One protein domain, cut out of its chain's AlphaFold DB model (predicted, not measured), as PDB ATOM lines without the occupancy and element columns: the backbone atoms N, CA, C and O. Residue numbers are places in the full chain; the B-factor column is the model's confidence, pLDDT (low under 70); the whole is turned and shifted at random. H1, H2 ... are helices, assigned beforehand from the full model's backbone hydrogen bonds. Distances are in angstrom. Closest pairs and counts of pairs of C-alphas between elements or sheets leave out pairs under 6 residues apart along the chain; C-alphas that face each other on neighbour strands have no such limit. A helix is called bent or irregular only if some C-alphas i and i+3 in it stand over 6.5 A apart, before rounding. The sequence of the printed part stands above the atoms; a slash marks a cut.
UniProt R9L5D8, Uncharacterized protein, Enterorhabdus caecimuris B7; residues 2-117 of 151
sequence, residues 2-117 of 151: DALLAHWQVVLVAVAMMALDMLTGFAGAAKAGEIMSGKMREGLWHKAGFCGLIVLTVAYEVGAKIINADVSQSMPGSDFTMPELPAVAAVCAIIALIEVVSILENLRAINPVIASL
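AT A GLANCE: This is residues 2 to 117 of the 151 residues of an uncharacterized protein of Enterorhabdus caecimuris B7 (UniProt R9L5D8). Three long helices, H1, H2 and H3, run up and down in a slender bundle, with tiny H4 at the end of H3 and residues 73 to 78 sticking out. The printed part has 116 residues, with helices H1 to H4 in chain order and no named strand: all helix. It is a loose rod, radius of gyration of the C-alphas 19.5 A, spanning 65 by 29 by 20 A.

HOW THE PARTS SIT: H1, residues 2 to 32, is irregular, with C-alphas 6 and 9 7.2 A apart. H2, residues 38 to 74, forms a hairpin with H1, opposite ways at a shallow tilt of 8 degrees; the closest C-alphas, Met 18 and Lys 47, are 7.0 A apart. H3, residues 87 to 110, touches H1 the same way, C-alphas Asp 21 and Ile 103 closest at 5.0 A. H2 and H3 form a hairpin, C-alphas Thr 57 and Val 88 closest at 5.2 A. H4, residues 112 to 115, touches H3 only at the corner, C-alphas Arg 108 and Ala 115 closest at 4.6 A. Every O i to N i+4 pair is within hydrogen-bond range in H2 and H3, 23 of 27 in H1; H4 is too short for one.

IN THESE COORDINATES: H1 begins at C-alpha 2 (353.418, 254.176, 66.087) and measures 46.3 A, H2 52.5 A, H3 34.4 A; H4 ends at C-alpha 115 (324.063, 244.221, 96.452).

THE WHOLE: The printed part has no cut; the H2 to H3 link is long. Residues 2 to 7 have pLDDT under 70.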
ATOM      1  N   ASP A   2     353.390 255.236  65.067       51.47
ATOM      2  CA  ASP A   2     353.418 254.176  66.087       51.47
ATOM      3  C   ASP A   2     352.919 254.596  67.477       51.47
ATOM      4  O   ASP A   2     352.233 253.822  68.128       51.47
ATOM      5  N   ALA A   3     353.142 255.841  67.914       49.47
ATOM      6  CA  ALA A   3     352.608 256.315  69.199       49.47
ATOM      7  C   ALA A   3     351.068 256.448  69.215       49.47
ATOM      8  O   ALA A   3     350.427 256.160  70.220       49.47
ATOM      9  N   LEU A   4     350.455 256.832  68.090       52.28
ATOM     10  CA  LEU A   4     348.992 256.892  67.946       52.28
ATOM     11  C   LEU A   4     348.384 255.478  67.914       52.28
ATOM     12  O   LEU A   4     347.316 255.239  68.476       52.28
ATOM     13  N   LEU A   5     349.109 254.525  67.318       54.88
ATOM     14  CA  LEU A   5     348.758 253.104  67.301       54.88
ATOM     15  C   LEU A   5     349.073 252.371  68.621       54.88
ATOM     16  O   LEU A   5     348.529 251.295  68.849       54.88
ATOM     17  N   ALA A   6     349.889 252.940  69.510       60.16
ATOM     18  CA  ALA A   6     350.207 252.343  70.809       60.16
ATOM     19  C   ALA A   6     349.132 252.609  71.879       60.16
ATOM     20  O   ALA A   6     348.953 251.796  72.783       60.16
ATOM     21  N   HIS A   7     348.392 253.724  71.785       66.44
ATOM     22  CA  HIS A   7     347.483 254.168  72.855       66.44
ATOM     23  C   HIS A   7     345.986 254.068  72.523       66.44
ATOM     24  O   HIS A   7     345.153 254.212  73.416       66.44
ATOM     25  N   TRP A   8     345.596 253.776  71.279       81.19
ATOM     26  CA  TRP A   8     344.167 253.671  70.938       81.19
ATOM     27  C   TRP A   8     343.454 252.548  71.706       81.19
ATOM     28  O   TRP A   8     342.278 252.687  72.024       81.19
ATOM     29  N   GLN A   9     344.160 251.468  72.064       88.38
ATOM     30  CA  GLN A   9     343.594 250.359  72.838       88.38
ATOM     31  C   GLN A   9     343.127 250.816  74.225       88.38
ATOM     32  O   GLN A   9     342.016 250.490  74.634       88.38
ATOM     33  N   VAL A  10     343.940 251.606  74.936       89.75
ATOM     34  CA  VAL A  10     343.587 252.092  76.281       89.75
ATOM     35  C   VAL A  10     342.479 253.139  76.234       89.75
ATOM     36  O   VAL A  10     341.590 253.117  77.083       89.75
ATOM     37  N   VAL A  11     342.467 253.988  75.201       92.50
ATOM     38  CA  VAL A  11     341.369 254.935  74.957       92.50
ATOM     39  C   VAL A  11     340.065 254.186  74.687       92.50
ATOM     40  O   VAL A  11     339.038 254.520  75.271       92.50
ATOM     41  N   LEU A  12     340.093 253.138  73.855       92.88
ATOM     42  CA  LEU A  12     338.908 252.321  73.589       92.88
ATOM     43  C   LEU A  12     338.375 251.639  74.844       92.88
ATOM     44  O   LEU A  12     337.164 251.619  75.039       92.88
ATOM     45  N   VAL A  13     339.253 251.098  75.693       93.00
ATOM     46  CA  VAL A  13     338.835 250.494  76.965       93.00
ATOM     47  C   VAL A  13     338.172 251.542  77.858       93.00
ATOM     48  O   VAL A  13     337.079 251.286  78.356       93.00
ATOM     49  N   ALA A  14     338.765 252.729  78.013       93.75
ATOM     50  CA  ALA A  14     338.175 253.802  78.817       93.75
ATOM     51  C   ALA A  14     336.793 254.225  78.284       93.75
ATOM     52  O   ALA A  14     335.826 254.271  79.040       93.75
ATOM     53  N   VAL A  15     336.667 254.442  76.971       93.69
ATOM     54  CA  VAL A  15     335.388 254.804  76.338       93.69
ATOM     55  C   VAL A  15     334.352 253.682  76.474       93.69
ATOM     56  O   VAL A  15     333.183 253.959  76.738       93.69
ATOM     57  N   ALA A  16     334.754 252.417  76.334       94.62
ATOM     58  CA  ALA A  16     333.861 251.274  76.515       94.62
ATOM     59  C   ALA A  16     333.364 251.154  77.964       94.62
ATOM     60  O   ALA A  16     332.189 250.867  78.180       94.62
ATOM     61  N   MET A  17     334.231 251.419  78.945       95.25
ATOM     62  CA  MET A  17     333.864 251.452  80.363       95.25
ATOM     63  C   MET A  17     332.858 252.570  80.652       95.25
ATOM     64  O   MET A  17     331.800 252.295  81.211       95.25
ATOM     65  N   MET A  18     333.115 253.787  80.160       94.38
ATOM     66  CA  MET A  18     332.175 254.911  80.265       94.38
ATOM     67  C   MET A  18     330.820 254.599  79.618       94.38
ATOM     68  O   MET A  18     329.763 254.947  80.154       94.38
ATOM     69  N   ALA A  19     330.835 253.932  78.458       93.50
ATOM     70  CA  ALA A  19     329.625 253.498  77.771       93.50
ATOM     71  C   ALA A  19     328.852 252.458  78.585       93.50
ATOM     72  O   ALA A  19     327.637 252.585  78.734       93.50
ATOM     73  N   LEU A  20     329.542 251.469  79.156       93.06
ATOM     74  CA  LEU A  20     328.922 250.467  80.016       93.06
ATOM     75  C   LEU A  20     328.295 251.115  81.249       93.06
ATOM     76  O   LEU A  20     327.154 250.796  81.570       93.06
ATOM     77  N   ASP A  21     328.973 252.076  81.874       91.56
ATOM     78  CA  ASP A  21     328.406 252.810  83.000       91.56
ATOM     79  C   ASP A  21     327.198 253.668  82.602       91.56
ATOM     80  O   ASP A  21     326.245 253.817  83.360       91.56
ATOM     81  N   MET A  22     327.186 254.246  81.393       89.25
ATOM     82  CA  MET A  22     326.000 254.962  80.902       89.25
ATOM     83  C   MET A  22     324.815 254.010  80.741       89.25
ATOM     84  O   MET A  22     323.693 254.366  81.096       89.25
ATOM     85  N   LEU A  23     325.058 252.796  80.240       92.25
ATOM     86  CA  LEU A  23     324.021 251.782  80.065       92.25
ATOM     87  C   LEU A  23     323.494 251.263  81.407       92.25
ATOM     88  O   LEU A  23     322.277 251.155  81.576       92.25
ATOM     89  N   THR A  24     324.371 250.963  82.368       90.56
ATOM     90  CA  THR A  24     323.952 250.508  83.702       90.56
ATOM     91  C   THR A  24     323.266 251.636  84.475       90.56
ATOM     92  O   THR A  24     322.206 251.407  85.053       90.56
ATOM     93  N   GLY A  25     323.771 252.869  84.418       86.75
ATOM     94  CA  GLY A  25     323.122 254.032  85.029       86.75
ATOM     95  C   GLY A  25     321.735 254.306  84.450       86.75
ATOM     96  O   GLY A  25     320.772 254.495  85.195       86.75
ATOM     97  N   PHE A  26     321.592 254.230  83.123       87.62
ATOM     98  CA  PHE A  26     320.295 254.356  82.459       87.62
ATOM     99  C   PHE A  26     319.331 253.232  82.859       87.62
ATOM    100  O   PHE A  26     318.168 253.502  83.151       87.62
ATOM    101  N   ALA A  27     319.795 251.980  82.923       87.19
ATOM    102  CA  ALA A  27     318.970 250.853  83.357       87.19
ATOM    103  C   ALA A  27     318.493 251.008  84.815       87.19
ATOM    104  O   ALA A  27     317.329 250.731  85.116       87.19
ATOM    105  N   GLY A  28     319.359 251.503  85.707       85.75
ATOM    106  CA  GLY A  28     318.998 251.849  87.083       85.75
ATOM    107  C   GLY A  28     317.937 252.952  87.147       85.75
ATOM    108  O   GLY A  28     316.902 252.777  87.793       85.75
ATOM    109  N   ALA A  29     318.141 254.049  86.411       84.50
ATOM    110  CA  ALA A  29     317.193 255.162  86.340       84.50
ATOM    111  C   ALA A  29     315.844 254.749  85.727       84.50
ATOM    112  O   ALA A  29     314.793 255.173  86.204       84.50
ATOM    113  N   ALA A  30     315.851 253.882  84.711       85.69
ATOM    114  CA  ALA A  30     314.644 253.340  84.097       85.69
ATOM    115  C   ALA A  30     313.839 252.474  85.074       85.69
ATOM    116  O   ALA A  30     312.625 252.636  85.171       85.69
ATOM    117  N   LYS A  31     314.510 251.613  85.852       83.75
ATOM    118  CA  LYS A  31     313.877 250.816  86.915       83.75
ATOM    119  C   LYS A  31     313.243 251.697  88.001       83.75
ATOM    120  O   LYS A  31     312.209 251.323  88.547       83.75
ATOM    121  N   ALA A  32     313.848 252.846  88.304       81.19
ATOM    122  CA  ALA A  32     313.350 253.803  89.292       81.19
ATOM    123  C   ALA A  32     312.317 254.808  88.737       81.19
ATOM    124  O   ALA A  32     311.705 255.535  89.512       81.19
ATOM    125  N   GLY A  33     312.110 254.868  87.415       80.81
ATOM    126  CA  GLY A  33     311.241 255.867  86.776       80.81
ATOM    127  C   GLY A  33     311.830 257.287  86.726       80.81
ATOM    128  O   GLY A  33     311.100 258.244  86.486       80.81
ATOM    129  N   GLU A  34     313.144 257.442  86.918       81.44
ATOM    130  CA  GLU A  34     313.838 258.732  87.088       81.44
ATOM    131  C   GLU A  34     314.736 259.122  85.894       81.44
ATOM    132  O   GLU A  34     315.698 259.880  86.040       81.44
ATOM    133  N   ILE A  35     314.431 258.629  84.689       74.69
ATOM    134  CA  ILE A  35     315.234 258.849  83.467       74.69
ATOM    135  C   ILE A  35     315.464 260.348  83.181       74.69
ATOM    136  O   ILE A  35     316.515 260.742  82.698       74.69
ATOM    137  N   MET A  36     314.515 261.225  83.510       72.25
ATOM    138  CA  MET A  36     314.628 262.675  83.276       72.25
ATOM    139  C   MET A  36     315.129 263.457  84.503       72.25
ATOM    140  O   MET A  36     314.919 264.666  84.601       72.25
ATOM    141  N   SER A  37     315.762 262.789  85.469       76.62
ATOM    142  CA  SER A  37     316.228 263.451  86.690       76.62
ATOM    143  C   SER A  37     317.430 264.369  86.435       76.62
ATOM    144  O   SER A  37     318.286 264.118  85.581       76.62
ATOM    145  N   GLY A  38     317.539 265.431  87.242       79.31
ATOM    146  CA  GLY A  38     318.740 266.274  87.276       79.31
ATOM    147  C   GLY A  38     320.013 265.465  87.549       79.31
ATOM    148  O   GLY A  38     321.052 265.764  86.969       79.31
ATOM    149  N   LYS A  39     319.901 264.381  88.329       77.50
ATOM    150  CA  LYS A  39     320.995 263.446  88.628       77.50
ATOM    151  C   LYS A  39     321.527 262.743  87.376       77.50
ATOM    152  O   LYS A  39     322.736 262.689  87.187       77.50
ATOM    153  N   MET A  40     320.649 262.258  86.490       78.62
ATOM    154  CA  MET A  40     321.089 261.597  85.254       78.62
ATOM    155  C   MET A  40     321.804 262.575  84.314       78.62
ATOM    156  O   MET A  40     322.809 262.225  83.699       78.62
ATOM    157  N   ARG A  41     321.329 263.825  84.240       83.25
ATOM    158  CA  ARG A  41     322.004 264.882  83.472       83.25
ATOM    159  C   ARG A  41     323.388 265.212  84.032       83.25
ATOM    160  O   ARG A  41     324.317 265.360  83.249       83.25
ATOM    161  N   GLU A  42     323.522 265.308  85.352       84.06
ATOM    162  CA  GLU A  42     324.811 265.561  86.007       84.06
ATOM    163  C   GLU A  42     325.814 264.435  85.718       84.06
ATOM    164  O   GLU A  42     326.945 264.696  85.311       84.06
ATOM    165  N   GLY A  43     325.370 263.174  85.803       82.44
ATOM    166  CA  GLY A  43     326.200 262.017  85.458       82.44
ATOM    167  C   GLY A  43     326.703 262.038  84.008       82.44
ATOM    168  O   GLY A  43     327.853 261.687  83.747       82.44
ATOM    169  N   LEU A  44     325.886 262.504  83.055       85.12
ATOM    170  CA  LEU A  44     326.314 262.675  81.661       85.12
ATOM    171  C   LEU A  44     327.345 263.801  81.496       85.12
ATOM    172  O   LEU A  44     328.305 263.631  80.744       85.12
ATOM    173  N   TRP A  45     327.188 264.927  82.198       87.12
ATOM    174  CA  TRP A  45     328.163 266.024  82.155       87.12
ATOM    175  C   TRP A  45     329.509 265.633  82.763       87.12
ATOM    176  O   TRP A  45     330.549 265.975  82.199       87.12
ATOM    177  N   HIS A  46     329.500 264.855  83.845       85.69
ATOM    178  CA  HIS A  46     330.725 264.330  84.444       85.69
ATOM    179  C   HIS A  46     331.521 263.480  83.438       85.69
ATOM    180  O   HIS A  46     332.720 263.681  83.239       85.69
ATOM    181  N   LYS A  47     330.824 262.611  82.697       87.50
ATOM    182  CA  LYS A  47     331.424 261.784  81.640       87.50
ATOM    183  C   LYS A  47     331.887 262.593  80.435       87.50
ATOM    184  O   LYS A  47     332.942 262.309  79.875       87.50
ATOM    185  N   ALA A  48     331.145 263.628  80.047       88.69
ATOM    186  CA  ALA A  48     331.601 264.557  79.016       88.69
ATOM    187  C   ALA A  48     332.932 265.227  79.414       88.69
ATOM    188  O   ALA A  48     333.810 265.398  78.566       88.69
ATOM    189  N   GLY A  49     333.121 265.517  80.708       92.06
ATOM    190  CA  GLY A  49     334.393 265.968  81.273       92.06
ATOM    191  C   GLY A  49     335.538 264.974  81.056       92.06
ATOM    192  O   GLY A  49     336.607 265.373  80.598       92.06
ATOM    193  N   PHE A  50     335.312 263.675  81.288       93.50
ATOM    194  CA  PHE A  50     336.311 262.632  81.008       93.50
ATOM    195  C   PHE A  50     336.678 262.539  79.524       93.50
ATOM    196  O   PHE A  50     337.862 262.452  79.198       93.50
ATOM    197  N   CYS A  51     335.706 262.651  78.612       93.44
ATOM    198  CA  CYS A  51     335.992 262.737  77.175       93.44
ATOM    199  C   CYS A  51     336.884 263.946  76.846       93.44
ATOM    200  O   CYS A  51     337.863 263.811  76.112       93.44
ATOM    201  N   GLY A  52     336.574 265.118  77.411       94.31
ATOM    202  CA  GLY A  52     337.392 266.323  77.254       94.31
ATOM    203  C   GLY A  52     338.814 266.145  77.794       94.31
ATOM    204  O   GLY A  52     339.773 266.550  77.139       94.31
ATOM    205  N   LEU A  53     338.963 265.474  78.939       95.50
ATOM    206  CA  LEU A  53     340.262 265.182  79.541       95.50
ATOM    207  C   LEU A  53     341.108 264.244  78.666       95.50
ATOM    208  O   LEU A  53     342.296 264.499  78.473       95.50
ATOM    209  N   ILE A  54     340.507 263.210  78.068       94.31
ATOM    210  CA  ILE A  54     341.197 262.345  77.097       94.31
ATOM    211  C   ILE A  54     341.684 263.178  75.906       94.31
ATOM    212  O   ILE A  54     342.865 263.119  75.563       94.31
ATOM    213  N   VAL A  55     340.818 264.006  75.310       95.06
ATOM    214  CA  VAL A  55     341.199 264.880  74.185       95.06
ATOM    215  C   VAL A  55     342.350 265.811  74.569       95.06
ATOM    216  O   VAL A  55     343.303 265.943  73.803       95.06
ATOM    217  N   LEU A  56     342.309 266.399  75.767       96.19
ATOM    218  CA  LEU A  56     343.375 267.257  76.280       96.19
ATOM    219  C   LEU A  56     344.711 266.510  76.392       96.19
ATOM    220  O   LEU A  56     345.737 267.030  75.959       96.19
ATOM    221  N   THR A  57     344.714 265.285  76.923       94.56
ATOM    222  CA  THR A  57     345.949 264.489  77.051       94.56
ATOM    223  C   THR A  57     346.534 264.091  75.700       94.56
ATOM    224  O   THR A  57     347.747 264.165  75.513       94.56
ATOM    225  N   VAL A  58     345.684 263.749  74.724       93.00
ATOM    226  CA  VAL A  58     346.120 263.468  73.349       93.00
ATOM    227  C   VAL A  58     346.724 264.722  72.719       93.00
ATOM    228  O   VAL A  58     347.802 264.655  72.128       93.00
ATOM    229  N   ALA A  59     346.062 265.873  72.870       94.25
ATOM    230  CA  ALA A  59     346.560 267.146  72.361       94.25
ATOM    231  C   ALA A  59     347.911 267.521  72.989       94.25
ATOM    232  O   ALA A  59     348.809 267.957  72.271       94.25
ATOM    233  N   TYR A  60     348.080 267.299  74.296       95.19
ATOM    234  CA  TYR A  60     349.344 267.521  74.994       95.19
ATOM    235  C   TYR A  60     350.471 266.642  74.444       95.19
ATOM    236  O   TYR A  60     351.508 267.171  74.054       95.19
ATOM    237  N   GLU A  61     350.281 265.322  74.361       93.06
ATOM    238  CA  GLU A  61     351.342 264.416  73.896       93.06
ATOM    239  C   GLU A  61     351.738 264.674  72.439       93.06
ATOM    240  O   GLU A  61     352.920 264.627  72.089       93.06
ATOM    241  N   VAL A  62     350.759 264.952  71.574       92.00
ATOM    242  CA  VAL A  62     351.016 265.307  70.172       92.00
ATOM    243  C   VAL A  62     351.719 266.661  70.088       92.00
ATOM    244  O   VAL A  62     352.716 266.786  69.378       92.00
ATOM    245  N   GLY A  63     351.244 267.657  70.838       93.31
ATOM    246  CA  GLY A  63     351.832 268.993  70.884       93.31
ATOM    247  C   GLY A  63     353.274 268.984  71.385       93.31
ATOM    248  O   GLY A  63     354.137 269.572  70.743       93.31
ATOM    249  N   ALA A  64     353.559 268.254  72.466       93.62
ATOM    250  CA  ALA A  64     354.904 268.099  73.015       93.62
ATOM    251  C   ALA A  64     355.878 267.526  71.974       93.62
ATOM    252  O   ALA A  64     356.961 268.073  71.788       93.62
ATOM    253  N   LYS A  65     355.466 266.495  71.223       91.88
ATOM    254  CA  LYS A  65     356.284 265.894  70.155       91.88
ATOM    255  C   LYS A  65     356.544 266.857  69.001       91.88
ATOM    256  O   LYS A  65     357.668 266.923  68.512       91.88
ATOM    257  N   ILE A  66     355.521 267.597  68.568       93.62
ATOM    258  CA  ILE A  66     355.658 268.590  67.493       93.62
ATOM    259  C   ILE A  66     356.619 269.704  67.922       93.62
ATOM    260  O   ILE A  66     357.538 270.029  67.178       93.62
ATOM    261  N   ILE A  67     356.444 270.242  69.132       94.06
ATOM    262  CA  ILE A  67     357.299 271.302  69.677       94.06
ATOM    263  C   ILE A  67     358.741 270.807  69.830       94.06
ATOM    264  O   ILE A  67     359.664 271.488  69.395       94.06
ATOM    265  N   ASN A  68     358.951 269.612  70.388       93.69
ATOM    266  CA  ASN A  68     360.289 269.034  70.546       93.69
ATOM    267  C   ASN A  68     360.998 268.835  69.201       93.69
ATOM    268  O   ASN A  68     362.196 269.108  69.088       93.69
ATOM    269  N   ALA A  69     360.265 268.393  68.175       91.25
ATOM    270  CA  ALA A  69     360.804 268.229  66.831       91.25
ATOM    271  C   ALA A  69     361.207 269.575  66.206       91.25
ATOM    272  O   ALA A  69     362.305 269.682  65.662       91.25
ATOM    273  N   ASP A  70     360.357 270.599  66.324       93.75
ATOM    274  CA  ASP A  70     360.629 271.938  65.788       93.75
ATOM    275  C   ASP A  70     361.814 272.612  66.492       93.75
ATOM    276  O   ASP A  70     362.728 273.103  65.834       93.75
ATOM    277  N   VAL A  71     361.874 272.558  67.826       93.44
ATOM    278  CA  VAL A  71     362.991 273.119  68.606       93.44
ATOM    279  C   VAL A  71     364.312 272.450  68.225       93.44
ATOM    280  O   VAL A  71     365.305 273.139  67.999       93.44
ATOM    281  N   SER A  72     364.316 271.123  68.067       91.00
ATOM    282  CA  SER A  72     365.515 270.368  67.679       91.00
ATOM    283  C   SER A  72     366.054 270.764  66.298       91.00
ATOM    284  O   SER A  72     367.256 270.653  66.055       91.00
ATOM    285  N   GLN A  73     365.184 271.212  65.386       92.06
ATOM    286  CA  GLN A  73     365.562 271.652  64.038       92.06
ATOM    287  C   GLN A  73     365.912 273.144  63.980       92.06
ATOM    288  O   GLN A  73     366.886 273.524  63.330       92.06
ATOM    289  N   SER A  74     365.124 273.980  64.652       92.44
ATOM    290  CA  SER A  74     365.196 275.442  64.576       92.44
ATOM    291  C   SER A  74     366.212 276.051  65.551       92.44
ATOM    292  O   SER A  74     366.728 277.139  65.294       92.44
ATOM    293  N   MET A  75     366.532 275.368  66.656       90.75
ATOM    294  CA  MET A  75     367.473 275.823  67.687       90.75
ATOM    295  C   MET A  75     368.453 274.706  68.100       90.75
ATOM    296  O   MET A  75     368.388 274.180  69.212       90.75
ATOM    297  N   PRO A  76     369.399 274.325  67.223       86.00
ATOM    298  CA  PRO A  76     370.367 273.279  67.536       86.00
ATOM    299  C   PRO A  76     371.260 273.684  68.722       86.00
ATOM    300  O   PRO A  76     371.911 274.727  68.697       86.00
ATOM    301  N   GLY A  77     371.302 272.836  69.755       85.19
ATOM    302  CA  GLY A  77     372.076 273.063  70.981       85.19
ATOM    303  C   GLY A  77     371.306 273.731  72.126       85.19
ATOM    304  O   GLY A  77     371.908 274.011  73.157       85.19
ATOM    305  N   SER A  78     370.002 273.988  71.973       88.12
ATOM    306  CA  SER A  78     369.164 274.422  73.094       88.12
ATOM    307  C   SER A  78     368.812 273.257  74.020       88.12
ATOM    308  O   SER A  78     368.376 272.211  73.542       88.12
ATOM    309  N   ASP A  79     368.871 273.478  75.333       89.81
ATOM    310  CA  ASP A  79     368.430 272.508  76.352       89.81
ATOM    311  C   ASP A  79     366.902 272.507  76.574       89.81
ATOM    312  O   ASP A  79     366.384 271.823  77.459       89.81
ATOM    313  N   PHE A  80     366.155 273.307  75.806       91.00
ATOM    314  CA  PHE A  80     364.706 273.397  75.941       91.00
ATOM    315  C   PHE A  80     364.021 272.168  75.340       91.00
ATOM    316  O   PHE A  80     364.166 271.869  74.157       91.00
ATOM    317  N   THR A  81     363.215 271.485  76.153       92.56
ATOM    318  CA  THR A  81     362.367 270.376  75.716       92.56
ATOM    319  C   THR A  81     361.073 270.342  76.522       92.56
ATOM    320  O   THR A  81     361.053 270.565  77.733       92.56
ATOM    321  N   MET A  82     359.970 270.071  75.831       93.69
ATOM    322  CA  MET A  82     358.696 269.717  76.435       93.69
ATOM    323  C   MET A  82     358.796 268.321  77.069       93.69
ATOM    324  O   MET A  82     359.234 267.386  76.393       93.69
ATOM    325  N   PRO A  83     358.343 268.139  78.323       92.31
ATOM    326  CA  PRO A  83     358.335 266.830  78.968       92.31
ATOM    327  C   PRO A  83     357.505 265.804  78.189       92.31
ATOM    328  O   PRO A  83     356.362 266.070  77.820       92.31
ATOM    329  N   GLU A  84     358.055 264.607  77.987       89.62
ATOM    330  CA  GLU A  84     357.315 263.477  77.424       89.62
ATOM    331  C   GLU A  84     356.737 262.626  78.554       89.62
ATOM    332  O   GLU A  84     357.458 261.946  79.286       89.62
ATOM    333  N   LEU A  85     355.415 262.681  78.710       89.62
ATOM    334  CA  LEU A  85     354.677 261.947  79.733       89.62
ATOM    335  C   LEU A  85     353.671 261.006  79.059       89.62
ATOM    336  O   LEU A  85     353.034 261.425  78.092       89.62
ATOM    337  N   PRO A  86     353.456 259.781  79.578       90.56
ATOM    338  CA  PRO A  86     352.408 258.876  79.102       90.56
ATOM    339  C   PRO A  86     351.024 259.309  79.635       90.56
ATOM    340  O   PRO A  86     350.329 258.548  80.315       90.56
ATOM    341  N   ALA A  87     350.651 260.564  79.382       92.56
ATOM    342  CA  ALA A  87     349.470 261.225  79.924       92.56
ATOM    343  C   ALA A  87     348.167 260.538  79.495       92.56
ATOM    344  O   ALA A  87     347.287 260.331  80.331       92.56
ATOM    345  N   VAL A  88     348.056 260.126  78.227       93.12
ATOM    346  CA  VAL A  88     346.874 259.433  77.690       93.12
ATOM    347  C   VAL A  88     346.661 258.113  78.424       93.12
ATOM    348  O   VAL A  88     345.559 257.830  78.891       93.12
ATOM    349  N   ALA A  89     347.720 257.312  78.566       91.44
ATOM    350  CA  ALA A  89     347.644 256.018  79.236       91.44
ATOM    351  C   ALA A  89     347.298 256.165  80.726       91.44
ATOM    352  O   ALA A  89     346.430 255.448  81.223       91.44
ATOM    353  N   ALA A  90     347.930 257.117  81.419       92.81
ATOM    354  CA  ALA A  90     347.676 257.376  82.833       92.81
ATOM    355  C   ALA A  90     346.226 257.819  83.082       92.81
ATOM    356  O   ALA A  90     345.541 257.253  83.933       92.81
ATOM    357  N   VAL A  91     345.731 258.782  82.303       95.31
ATOM    358  CA  VAL A  91     344.359 259.286  82.437       95.31
ATOM    359  C   VAL A  91     343.330 258.221  82.072       95.31
ATOM    360  O   VAL A  91     342.372 258.041  82.817       95.31
ATOM    361  N   CYS A  92     343.529 257.465  80.988       94.69
ATOM    362  CA  CYS A  92     342.608 256.387  80.617       94.69
ATOM    363  C   CYS A  92     342.538 255.296  81.694       94.69
ATOM    364  O   CYS A  92     341.454 254.784  81.970       94.69
ATOM    365  N   ALA A  93     343.664 254.960  82.334       92.88
ATOM    366  CA  ALA A  93     343.685 254.006  83.441       92.88
ATOM    367  C   ALA A  93     342.904 254.528  84.658       92.88
ATOM    368  O   ALA A  93     342.113 253.787  85.238       92.88
ATOM    369  N   ILE A  94     343.076 255.805  85.012       94.12
ATOM    370  CA  ILE A  94     342.327 256.440  86.104       94.12
ATOM    371  C   ILE A  94     340.826 256.458  85.795       94.12
ATOM    372  O   ILE A  94     340.035 256.050  86.641       94.12
ATOM    373  N   ILE A  95     340.433 256.863  84.582       94.94
ATOM    374  CA  ILE A  95     339.028 256.857  84.147       94.94
ATOM    375  C   ILE A  95     338.454 255.445  84.248       94.94
ATOM    376  O   ILE A  95     337.407 255.261  84.852       94.94
ATOM    377  N   ALA A  96     339.154 254.426  83.739       94.00
ATOM    378  CA  ALA A  96     338.681 253.047  83.822       94.00
ATOM    379  C   ALA A  96     338.435 252.599  85.274       94.00
ATOM    380  O   ALA A  96     337.434 251.939  85.539       94.00
ATOM    381  N   LEU A  97     339.303 252.978  86.218       92.69
ATOM    382  CA  LEU A  97     339.114 252.679  87.643       92.69
ATOM    383  C   LEU A  97     337.908 253.412  88.243       92.69
ATOM    384  O   LEU A  97     337.166 252.808  89.015       92.69
ATOM    385  N   ILE A  98     337.696 254.681  87.880       93.00
ATOM    386  CA  ILE A  98     336.519 255.452  88.305       93.00
ATOM    387  C   ILE A  98     335.241 254.780  87.789       93.00
ATOM    388  O   ILE A  98     334.329 254.511  88.568       93.00
ATOM    389  N   GLU A  99     335.213 254.413  86.507       93.69
ATOM    390  CA  GLU A  99     334.058 253.766  85.882       93.69
ATOM    391  C   GLU A  99     333.751 252.398  86.506       93.69
ATOM    392  O   GLU A  99     332.584 252.063  86.678       93.69
ATOM    393  N   VAL A 100     334.755 251.611  86.926       92.25
ATOM    394  CA  VAL A 100     334.503 250.358  87.673       92.25
ATOM    395  C   VAL A 100     333.643 250.623  88.910       92.25
ATOM    396  O   VAL A 100     332.697 249.874  89.161       92.25
ATOM    397  N   VAL A 101     333.956 251.666  89.681       90.88
ATOM    398  CA  VAL A 101     333.196 252.004  90.892       90.88
ATOM    399  C   VAL A 101     331.770 252.417  90.526       90.88
ATOM    400  O   VAL A 101     330.827 251.861  91.086       90.88
ATOM    401  N   SER A 102     331.600 253.297  89.537       89.56
ATOM    402  CA  SER A 102     330.281 253.752  89.072       89.56
ATOM    403  C   SER A 102     329.408 252.602  88.548       89.56
ATOM    404  O   SER A 102     328.230 252.486  88.902       89.56
ATOM    405  N   ILE A 103     330.001 251.662  87.806       91.75
ATOM    406  CA  ILE A 103     329.299 250.482  87.290       91.75
ATOM    407  C   ILE A 103     328.804 249.611  88.442       91.75
ATOM    408  O   ILE A 103     327.668 249.133  88.406       91.75
ATOM    409  N   LEU A 104     329.634 249.394  89.464       89.00
ATOM    410  CA  LEU A 104     329.255 248.607  90.637       89.00
ATOM    411  C   LEU A 104     328.103 249.263  91.411       89.00
ATOM    412  O   LEU A 104     327.185 248.556  91.835       89.00
ATOM    413  N   GLU A 105     328.102 250.591  91.545       85.88
ATOM    414  CA  GLU A 105     326.994 251.342  92.152       85.88
ATOM    415  C   GLU A 105     325.689 251.161  91.363       85.88
ATOM    416  O   GLU A 105     324.646 250.825  91.936       85.88
ATOM    417  N   ASN A 106     325.754 251.287  90.036       89.19
ATOM    418  CA  ASN A 106     324.601 251.095  89.160       89.19
ATOM    419  C   ASN A 106     324.076 249.645  89.195       89.19
ATOM    420  O   ASN A 106     322.869 249.412  89.314       89.19
ATOM    421  N   LEU A 107     324.962 248.644  89.163       88.25
ATOM    422  CA  LEU A 107     324.591 247.225  89.231       88.25
ATOM    423  C   LEU A 107     323.948 246.843  90.569       88.25
ATOM    424  O   LEU A 107     322.994 246.059  90.580       88.25
ATOM    425  N   ARG A 108     324.418 247.418  91.682       85.38
ATOM    426  CA  ARG A 108     323.804 247.263  93.010       85.38
ATOM    427  C   ARG A 108     322.346 247.730  93.016       85.38
ATOM    428  O   ARG A 108     321.493 247.041  93.571       85.38
ATOM    429  N   ALA A 109     322.046 248.873  92.396       82.38
ATOM    430  CA  ALA A 109     320.681 249.401  92.315       82.38
ATOM    431  C   ALA A 109     319.760 248.523  91.437       82.38
ATOM    432  O   ALA A 109     318.560 248.355  91.706       82.38
ATOM    433  N   ILE A 110     320.320 247.915  90.389       86.06
ATOM    434  CA  ILE A 110     319.577 247.051  89.466       86.06
ATOM    435  C   ILE A 110     319.292 245.681  90.089       86.06
ATOM    436  O   ILE A 110     318.151 245.217  90.010       86.06
ATOM    437  N   ASN A 111     320.281 245.040  90.718       87.06
ATOM    438  CA  ASN A 111     320.185 243.647  91.152       87.06
ATOM    439  C   ASN A 111     320.496 243.467  92.657       87.06
ATOM    440  O   ASN A 111     321.654 243.597  93.063       87.06
ATOM    441  N   PRO A 112     319.508 243.059  93.481       79.38
ATOM    442  CA  PRO A 112     319.708 242.862  94.918       79.38
ATOM    443  C   PRO A 112     320.678 241.718  95.263       79.38
ATOM    444  O   PRO A 112     321.283 241.743  96.331       79.38
ATOM    445  N   VAL A 113     320.891 240.743  94.370       83.56
ATOM    446  CA  VAL A 113     321.902 239.689  94.573       83.56
ATOM    447  C   VAL A 113     323.312 240.281  94.515       83.56
ATOM    448  O   VAL A 113     324.156 239.934  95.338       83.56
ATOM    449  N   ILE A 114     323.557 241.219  93.595       79.75
ATOM    450  CA  ILE A 114     324.844 241.923  93.486       79.75
ATOM    451  C   ILE A 114     325.063 242.813  94.713       79.75
ATOM    452  O   ILE A 114     326.178 242.882  95.222       79.75
ATOM    453  N   ALA A 115     323.996 243.435  95.225       75.94
ATOM    454  CA  ALA A 115     324.063 244.221  96.452       75.94
ATOM    455  C   ALA A 115     324.555 243.396  97.650       75.94
ATOM    456  O   ALA A 115     325.362 243.891  98.421       75.94
ATOM    457  N   SER A 116     324.149 242.126  97.755       76.44
ATOM    458  CA  SER A 116     324.539 241.240  98.863       76.44
ATOM    459  C   SER A 116     325.990 240.731  98.821       76.44
ATOM    460  O   SER A 116     326.401 239.951  99.683       76.44
ATOM    461  N   LEU A 117     326.783 241.123  97.816       82.44
ATOM    462  CA  LEU A 117     328.176 240.699  97.706       82.44
ATOM    463  C   LEU A 117     329.065 241.478  98.698       82.44
ATOM    464  O   LEU A 117     329.016 242.709  98.738       82.44
TER     465      LEU A 117